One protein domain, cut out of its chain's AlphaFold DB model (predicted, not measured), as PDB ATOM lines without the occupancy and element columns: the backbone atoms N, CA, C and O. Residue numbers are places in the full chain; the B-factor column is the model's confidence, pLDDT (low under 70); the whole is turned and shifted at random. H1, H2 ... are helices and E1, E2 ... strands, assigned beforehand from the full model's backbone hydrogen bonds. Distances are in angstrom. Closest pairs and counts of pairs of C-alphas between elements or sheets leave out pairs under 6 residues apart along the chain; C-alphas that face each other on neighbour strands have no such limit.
ATOM      1  N   GLN A  52     -46.387   8.311  23.631       88.50
ATOM      2  CA  GLN A  52     -45.925   7.727  22.369       88.50
ATOM      3  C   GLN A  52     -44.556   8.284  21.970       88.50
ATOM      4  O   GLN A  52     -43.671   7.511  21.618       88.50
ATOM      5  N   GLN A  53     -44.352   9.597  22.098       89.38
ATOM      6  CA  GLN A  53     -43.051  10.226  21.859       89.38
ATOM      7  C   GLN A  53     -42.000   9.729  22.851       89.38
ATOM      8  O   GLN A  53     -40.882   9.416  22.455       89.38
ATOM      9  N   ALA A  54     -42.370   9.597  24.127       89.00
ATOM     10  CA  ALA A  54     -41.479   9.051  25.143       89.00
ATOM     11  C   ALA A  54     -41.095   7.590  24.857       89.00
ATOM     12  O   ALA A  54     -39.934   7.213  25.004       89.00
ATOM     13  N   ARG A  55     -42.045   6.782  24.367       89.94
ATOM     14  CA  ARG A  55     -41.780   5.414  23.909       89.94
ATOM     15  C   ARG A  55     -40.796   5.386  22.742       89.94
ATOM     16  O   ARG A  55     -39.861   4.594  22.780       89.94
ATOM     17  N   SER A  56     -41.013   6.216  21.720       90.31
ATOM     18  CA  SER A  56     -40.107   6.307  20.570       90.31
ATOM     19  C   SER A  56     -38.699   6.696  21.012       90.31
ATOM     20  O   SER A  56     -37.754   6.001  20.670       90.31
ATOM     21  N   PHE A  57     -38.572   7.700  21.884       90.44
ATOM     22  CA  PHE A  57     -37.282   8.098  22.448       90.44
ATOM     23  C   PHE A  57     -36.572   6.955  23.189       90.44
ATOM     24  O   PHE A  57     -35.366   6.776  23.034       90.44
ATOM     25  N   LEU A  58     -37.298   6.161  23.986       90.44
ATOM     26  CA  LEU A  58     -36.716   4.988  24.644       90.44
ATOM     27  C   LEU A  58     -36.273   3.928  23.631       90.44
ATOM     28  O   LEU A  58     -35.211   3.337  23.809       90.44
ATOM     29  N   GLY A  59     -37.052   3.717  22.567       90.69
ATOM     30  CA  GLY A  59     -36.690   2.843  21.452       90.69
ATOM     31  C   GLY A  59     -35.402   3.282  20.755       90.69
ATOM     32  O   GLY A  59     -34.505   2.466  20.569       90.69
ATOM     33  N   ASP A  60     -35.275   4.572  20.452       89.88
ATOM     34  CA  ASP A  60     -34.099   5.129  19.777       89.88
ATOM     35  C   ASP A  60     -32.850   5.082  20.672       89.88
ATOM     36  O   ASP A  60     -31.748   4.788  20.208       89.88
ATOM     37  N   ARG A  61     -33.009   5.351  21.977       88.56
ATOM     38  CA  ARG A  61     -31.889   5.440  22.929       88.56
ATOM     39  C   ARG A  61     -31.434   4.088  23.472       88.56
ATOM     40  O   ARG A  61     -30.236   3.865  23.642       88.56
ATOM     41  N   TYR A  62     -32.376   3.209  23.796       89.88
ATOM     42  CA  TYR A  62     -32.115   1.944  24.484       89.88
ATOM     43  C   TYR A  62     -32.461   0.721  23.640       89.88
ATOM     44  O   TYR A  62     -32.285  -0.383  24.130       89.88
ATOM     45  N   GLY A  63     -32.903   0.878  22.394       90.50
ATOM     46  CA  GLY A  63     -33.374  -0.229  21.567       90.50
ATOM     47  C   GLY A  63     -34.820  -0.617  21.877       90.50
ATOM     48  O   GLY A  63     -35.430  -0.183  22.864       90.50
ATOM     49  N   ASN A  64     -35.401  -1.452  21.016       90.69
ATOM     50  CA  ASN A  64     -36.730  -1.984  21.267       90.69
ATOM     51  C   ASN A  64     -36.666  -2.992  22.424       90.69
ATOM     52  O   ASN A  64     -35.898  -3.943  22.377       90.69
ATOM     53  N   ALA A  65     -37.461  -2.758  23.468       91.94
ATOM     54  CA  ALA A  65     -37.608  -3.644  24.629       91.94
ATOM     55  C   ALA A  65     -39.088  -3.969  24.914       91.94
ATOM     56  O   ALA A  65     -39.461  -4.379  26.018       91.94
ATOM     57  N   GLY A  66     -39.970  -3.683  23.943       91.19
ATOM     58  CA  GLY A  66     -41.421  -3.820  24.078       91.19
ATOM     59  C   GLY A  66     -41.985  -2.957  25.204       91.19
ATOM     60  O   GLY A  66     -42.650  -3.458  26.107       91.19
ATOM     61  N   TRP A  67     -41.669  -1.664  25.148       91.50
ATOM     62  CA  TRP A  67     -41.976  -0.642  26.146       91.50
ATOM     63  C   TRP A  67     -43.477  -0.495  26.446       91.50
ATOM     64  O   TRP A  67     -44.238   0.121  25.682       91.50
ATOM     65  N   MET A  68     -43.900  -0.981  27.612       88.25
ATOM     66  CA  MET A  68     -45.267  -0.824  28.111       88.25
ATOM     67  C   MET A  68     -45.364   0.412  29.009       88.25
ATOM     68  O   MET A  68     -44.663   0.505  30.010       88.25
ATOM     69  N   SER A  69     -46.234   1.362  28.652       81.25
ATOM     70  CA  SER A  69     -46.495   2.555  29.470       81.25
ATOM     71  C   SER A  69     -47.519   2.205  30.537       81.25
ATOM     72  O   SER A  69     -48.613   1.760  30.188       81.25
ATOM     73  N   THR A  70     -47.212   2.452  31.807       68.62
ATOM     74  CA  THR A  70     -48.135   2.140  32.910       68.62
ATOM     75  C   THR A  70     -48.940   3.361  33.352       68.62
ATOM     76  O   THR A  70     -50.141   3.232  33.586       68.62
ATOM     77  N   ARG A  71     -48.334   4.560  33.423       69.06
ATOM     78  CA  ARG A  71     -49.024   5.827  33.747       69.06
ATOM     79  C   ARG A  71     -48.115   7.047  33.541       69.06
ATOM     80  O   ARG A  71     -46.894   6.911  33.531       69.06
ATOM     81  N   SER A  72     -48.710   8.239  33.434       77.81
ATOM     82  CA  SER A  72     -48.011   9.504  33.710       77.81
ATOM     83  C   SER A  72     -48.273   9.943  35.154       77.81
ATOM     84  O   SER A  72     -49.400   9.809  35.637       77.81
ATOM     85  N   SER A  73     -47.240  10.427  35.838       84.38
ATOM     86  CA  SER A  73     -47.292  10.917  37.221       84.38
ATOM     87  C   SER A  73     -46.361  12.123  37.383       84.38
ATOM     88  O   SER A  73     -45.665  12.491  36.440       84.38
ATOM     89  N   GLN A  74     -46.361  12.755  38.554       87.69
ATOM     90  CA  GLN A  74     -45.483  13.879  38.882       87.69
ATOM     91  C   GLN A  74     -44.446  13.463  39.926       87.69
ATOM     92  O   GLN A  74     -44.730  12.648  40.806       87.69
ATOM     93  N   ASP A  75     -43.229  13.992  39.807       86.19
ATOM     94  CA  ASP A  75     -42.187  13.823  40.821       86.19
ATOM     95  C   ASP A  75     -42.401  14.773  42.020       86.19
ATOM     96  O   ASP A  75     -43.343  15.566  42.066       86.19
ATOM     97  N   LYS A  76     -41.497  14.723  43.006       87.31
ATOM     98  CA  LYS A  76     -41.526  15.600  44.195       87.31
ATOM     99  C   LYS A  76     -41.409  17.101  43.882       87.31
ATOM    100  O   LYS A  76     -41.735  17.919  44.736       87.31
ATOM    101  N   ASN A  77     -40.928  17.447  42.689       87.12
ATOM    102  CA  ASN A  77     -40.770  18.813  42.195       87.12
ATOM    103  C   ASN A  77     -41.909  19.201  41.236       87.12
ATOM    104  O   ASN A  77     -41.825  20.232  40.572       87.12
ATOM    105  N   ASN A  78     -42.977  18.397  41.172       85.19
ATOM    106  CA  ASN A  78     -44.135  18.590  40.304       85.19
ATOM    107  C   ASN A  78     -43.836  18.436  38.797       85.19
ATOM    108  O   ASN A  78     -44.652  18.840  37.961       85.19
ATOM    109  N   HIS A  79     -42.701  17.831  38.424       84.00
ATOM    110  CA  HIS A  79     -42.372  17.562  37.028       84.00
ATOM    111  C   HIS A  79     -43.068  16.289  36.540       84.00
ATOM    112  O   HIS A  79     -42.910  15.228  37.154       84.00
ATOM    113  N   PRO A  80     -43.813  16.355  35.425       85.19
ATOM    114  CA  PRO A  80     -44.448  15.182  34.852       85.19
ATOM    115  C   PRO A  80     -43.406  14.208  34.293       85.19
ATOM    116  O   PRO A  80     -42.441  14.605  33.633       85.19
ATOM    117  N   TYR A  81     -43.649  12.923  34.516       89.38
ATOM    118  CA  TYR A  81     -42.912  11.822  33.917       89.38
ATOM    119  C   TYR A  81     -43.863  10.719  33.446       89.38
ATOM    120  O   TYR A  81     -45.030  10.648  33.848       89.38
ATOM    121  N   TRP A  82     -43.352   9.841  32.591       90.31
ATOM    122  CA  TRP A  82     -43.989   8.595  32.184       90.31
ATOM    123  C   TRP A  82     -43.204   7.407  32.713       90.31
ATOM    124  O   TRP A  82     -41.975   7.407  32.687       90.31
ATOM    125  N   THR A  83     -43.919   6.381  33.157       92.00
ATOM    126  CA  THR A  83     -43.318   5.117  33.580       92.00
ATOM    127  C   THR A  83     -43.432   4.089  32.465       92.00
ATOM    128  O   THR A  83     -44.533   3.803  31.983       92.00
ATOM    129  N   PHE A  84     -42.295   3.507  32.095       92.94
ATOM    130  CA  PHE A  84     -42.198   2.430  31.120       92.94
ATOM    131  C   PHE A  84     -41.581   1.188  31.741       92.94
ATOM    132  O   PHE A  84     -40.594   1.280  32.462       92.94
ATOM    133  N   VAL A  85     -42.139   0.027  31.415       93.31
ATOM    134  CA  VAL A  85     -41.583  -1.278  31.784       93.31
ATOM    135  C   VAL A  85     -41.164  -2.006  30.513       93.31
ATOM    136  O   VAL A  85     -41.934  -2.077  29.548       93.31
ATOM    137  N   ALA A  86     -39.942  -2.532  30.507       94.12
ATOM    138  CA  ALA A  86     -39.445  -3.387  29.436       94.12
ATOM    139  C   ALA A  86     -40.097  -4.776  29.533       94.12
ATOM    140  O   ALA A  86     -40.024  -5.427  30.575       94.12
ATOM    141  N   SER A  87     -40.734  -5.251  28.463       93.56
ATOM    142  CA  SER A  87     -41.321  -6.603  28.433       93.56
ATOM    143  C   SER A  87     -40.294  -7.682  28.080       93.56
ATOM    144  O   SER A  87     -40.472  -8.842  28.441       93.56
ATOM    145  N   HIS A  88     -39.207  -7.303  27.412       94.12
ATOM    146  CA  HIS A  88     -38.072  -8.160  27.085       94.12
ATOM    147  C   HIS A  88     -36.761  -7.375  27.211       94.12
ATOM    148  O   HIS A  88     -36.775  -6.171  27.467       94.12
ATOM    149  N   ASN A  89     -35.623  -8.061  27.084       91.38
ATOM    150  CA  ASN A  89     -34.331  -7.380  27.008       91.38
ATOM    151  C   ASN A  89     -34.308  -6.486  25.770       91.38
ATOM    152  O   ASN A  89     -34.821  -6.892  24.728       91.38
ATOM    153  N   SER A  90     -33.714  -5.303  25.876       92.69
ATOM    154  CA  SER A  90     -33.587  -4.439  24.715       92.69
ATOM    155  C   SER A  90     -32.661  -5.041  23.664       92.69
ATOM    156  O   SER A  90     -31.698  -5.734  24.003       92.69
ATOM    157  N   ASP A  91     -32.908  -4.726  22.391       90.12
ATOM    158  CA  ASP A  91     -32.098  -5.221  21.265       90.12
ATOM    159  C   ASP A  91     -30.592  -4.942  21.421       90.12
ATOM    160  O   ASP A  91     -29.757  -5.719  20.966       90.12
ATOM    161  N   ASN A  92     -30.230  -3.839  22.085       89.19
ATOM    162  CA  ASN A  92     -28.836  -3.463  22.333       89.19
ATOM    163  C   ASN A  92     -28.285  -3.958  23.688       89.19
ATOM    164  O   ASN A  92     -27.151  -3.640  24.040       89.19
ATOM    165  N   GLY A  93     -29.079  -4.706  24.461       89.50
ATOM    166  CA  GLY A  93     -28.692  -5.299  25.743       89.50
ATOM    167  C   GLY A  93     -28.558  -4.323  26.918       89.50
ATOM    168  O   GLY A  93     -28.160  -4.749  28.003       89.50
ATOM    169  N   LEU A  94     -28.882  -3.037  26.736       89.06
ATOM    170  CA  LEU A  94     -28.746  -2.013  27.780       89.06
ATOM    171  C   LEU A  94     -29.836  -2.084  28.853       89.06
ATOM    172  O   LEU A  94     -29.617  -1.626  29.973       89.06
ATOM    173  N   VAL A  95     -31.005  -2.632  28.519       92.25
ATOM    174  CA  VAL A  95     -32.154  -2.721  29.426       92.25
ATOM    175  C   VAL A  95     -32.615  -4.166  29.513       92.25
ATOM    176  O   VAL A  95     -32.726  -4.857  28.499       92.25
ATOM    177  N   LYS A  96     -32.877  -4.642  30.731       93.75
ATOM    178  CA  LYS A  96     -33.360  -6.009  30.962       93.75
ATOM    179  C   LYS A  96     -34.881  -6.069  31.025       93.75
ATOM    180  O   LYS A  96     -35.539  -5.111  31.423       93.75
ATOM    181  N   ALA A  97     -35.430  -7.234  30.692       92.75
ATOM    182  CA  ALA A  97     -36.845  -7.523  30.896       92.75
ATOM    183  C   ALA A  97     -37.265  -7.229  32.350       92.75
ATOM    184  O   ALA A  97     -36.550  -7.563  33.296       92.75
ATOM    185  N   GLY A  98     -38.423  -6.594  32.525       90.56
ATOM    186  CA  GLY A  98     -38.968  -6.176  33.819       90.56
ATOM    187  C   GLY A  98     -38.375  -4.882  34.385       90.56
ATOM    188  O   GLY A  98     -38.878  -4.378  35.389       90.56
ATOM    189  N   GLN A  99     -37.341  -4.311  33.761       92.38
ATOM    190  CA  GLN A  99     -36.758  -3.052  34.217       92.38
ATOM    191  C   GLN A  99     -37.725  -1.889  33.979       92.38
ATOM    192  O   GLN A  99     -38.321  -1.762  32.906       92.38
ATOM    193  N   THR A 100     -37.873  -1.045  35.002       92.38
ATOM    194  CA  THR A 100     -38.709   0.158  34.955       92.38
ATOM    195  C   THR A 100     -37.836   1.375  34.680       92.38
ATOM    196  O   THR A 100     -36.791   1.526  35.304       92.38
ATOM    197  N   LEU A 101     -38.267   2.231  33.756       91.56
ATOM    198  CA  LEU A 101     -37.659   3.527  33.475       91.56
ATOM    199  C   LEU A 101     -38.701   4.631  33.634       91.56
ATOM    200  O   LEU A 101     -39.845   4.499  33.185       91.56
ATOM    201  N   TYR A 102     -38.281   5.737  34.233       91.00
ATOM    202  CA  TYR A 102     -39.066   6.956  34.360       91.00
ATOM    203  C   TYR A 102     -38.502   7.993  33.407       91.00
ATOM    204  O   TYR A 102     -37.305   8.262  33.427       91.00
ATOM    205  N   ILE A 103     -39.346   8.571  32.563       89.88
ATOM    206  CA  ILE A 103     -38.909   9.548  31.571       89.88
ATOM    207  C   ILE A 103     -39.681  10.851  31.712       89.88
ATOM    208  O   ILE A 103     -40.909  10.869  31.638       89.88
ATOM    209  N   HIS A 104     -38.946  11.934  31.926       90.12
ATOM    210  CA  HIS A 104     -39.478  13.287  32.011       90.12
ATOM    211  C   HIS A 104     -39.691  13.896  30.621       90.12
ATOM    212  O   HIS A 104     -39.193  13.396  29.612       90.12
ATOM    213  N   GLN A 105     -40.435  15.002  30.563       87.62
ATOM    214  CA  GLN A 105     -40.729  15.713  29.311       87.62
ATOM    215  C   GLN A 105     -39.491  16.239  28.582       87.62
ATOM    216  O   GLN A 105     -39.509  16.341  27.360       87.62
ATOM    217  N   ASP A 106     -38.418  16.532  29.308       84.38
ATOM    218  CA  ASP A 106     -37.141  17.015  28.776       84.38
ATOM    219  C   ASP A 106     -36.241  15.894  28.206       84.38
ATOM    220  O   ASP A 106     -35.146  16.160  27.707       84.38
ATOM    221  N   GLY A 107     -36.684  14.632  28.282       83.62
ATOM    222  CA  GLY A 107     -35.898  13.461  27.883       83.62
ATOM    223  C   GLY A 107     -34.938  12.947  28.962       83.62
ATOM    224  O   GLY A 107     -34.154  12.027  28.691       83.62
ATOM    225  N   THR A 108     -34.995  13.492  30.181       87.69
ATOM    226  CA  THR A 108     -34.274  12.946  31.335       87.69
ATOM    227  C   THR A 108     -34.870  11.592  31.710       87.69
ATOM    228  O   THR A 108     -36.079  11.465  31.909       87.69
ATOM    229  N   VAL A 109     -34.011  10.574  31.809       88.12
ATOM    230  CA  VAL A 109     -34.392   9.207  32.185       88.12
ATOM    231  C   VAL A 109     -33.831   8.896  33.563       88.12
ATOM    232  O   VAL A 109     -32.633   9.058  33.795       88.12
ATOM    233  N   VAL A 110     -34.699   8.437  34.458       84.31
ATOM    234  CA  VAL A 110     -34.392   8.053  35.838       84.31
ATOM    235  C   VAL A 110     -34.742   6.573  36.024       84.31
ATOM    236  O   VAL A 110     -35.683   6.071  35.402       84.31
ATOM    237  N   LEU A 111     -33.956   5.877  36.845       78.56
ATOM    238  CA  LEU A 111     -34.104   4.462  37.208       78.56
ATOM    239  C   LEU A 111     -34.717   4.322  38.602       78.56
ATOM    240  O   LEU A 111     -34.312   5.109  39.485       78.56
TER     241      LEU A 111
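This is residues 52 to 111 of the 111 residues of an uncharacterized protein of Lactobacillus versmoldensis DSM 14857 = KCTC 3814 (UniProt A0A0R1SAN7). Look for a three-stranded sheet with one helix, H1, over one face and the other face bare. Near the end the chain folds back, and residues 109 to 110 pair with E3. The 60 printed residues run H1, E1, E2, E3, a mixed class with 29 residues, under half, in named elements. The sheet, E1 - E2 - E3, is an antiparallel meander, each strand the neighbour of the one before. The whole printed part is compact, with a radius of gyration of the C-alphas of 10.9 A, and its C-alphas span 33 by 19 by 17 A.

Find inner strand E2, residues 80 to 85; it forms hairpins with edge strands E1, residues 68 to 74, and E3, residues 100 to 104. Within hydrogen-bond range are N 83 and O 71, 3.0 A, and N 101 and O 84, 2.8 A. H1, residues 52 to 62, is on the sheet at a height of 9.8 A, over E2 and, with 3 C-alphas, only just over E3. It runs slantwise, only just, at 59 degrees to E2 on the local plane. The closest C-alphas of H1 and E3 are those of Ala 54 and Ile 103, 6.9 A. Every O i to N i+4 pair in H1 is within range.

From C-alpha 52 at (-45.925, 7.727, 22.369) H1 runs 15.1 A. E1 measures 18.2 A, E2 17.0 A, and E3 13.5 A, ending at C-alpha 104 (-39.478, 13.287, 32.011).

The printed part has no cut. Residues 86 to 99 are a long link. The C-alphas farthest apart, Asn 77 and Asp 91, are separated by 33.0 A. Residues 70 to 71 have pLDDT under 70.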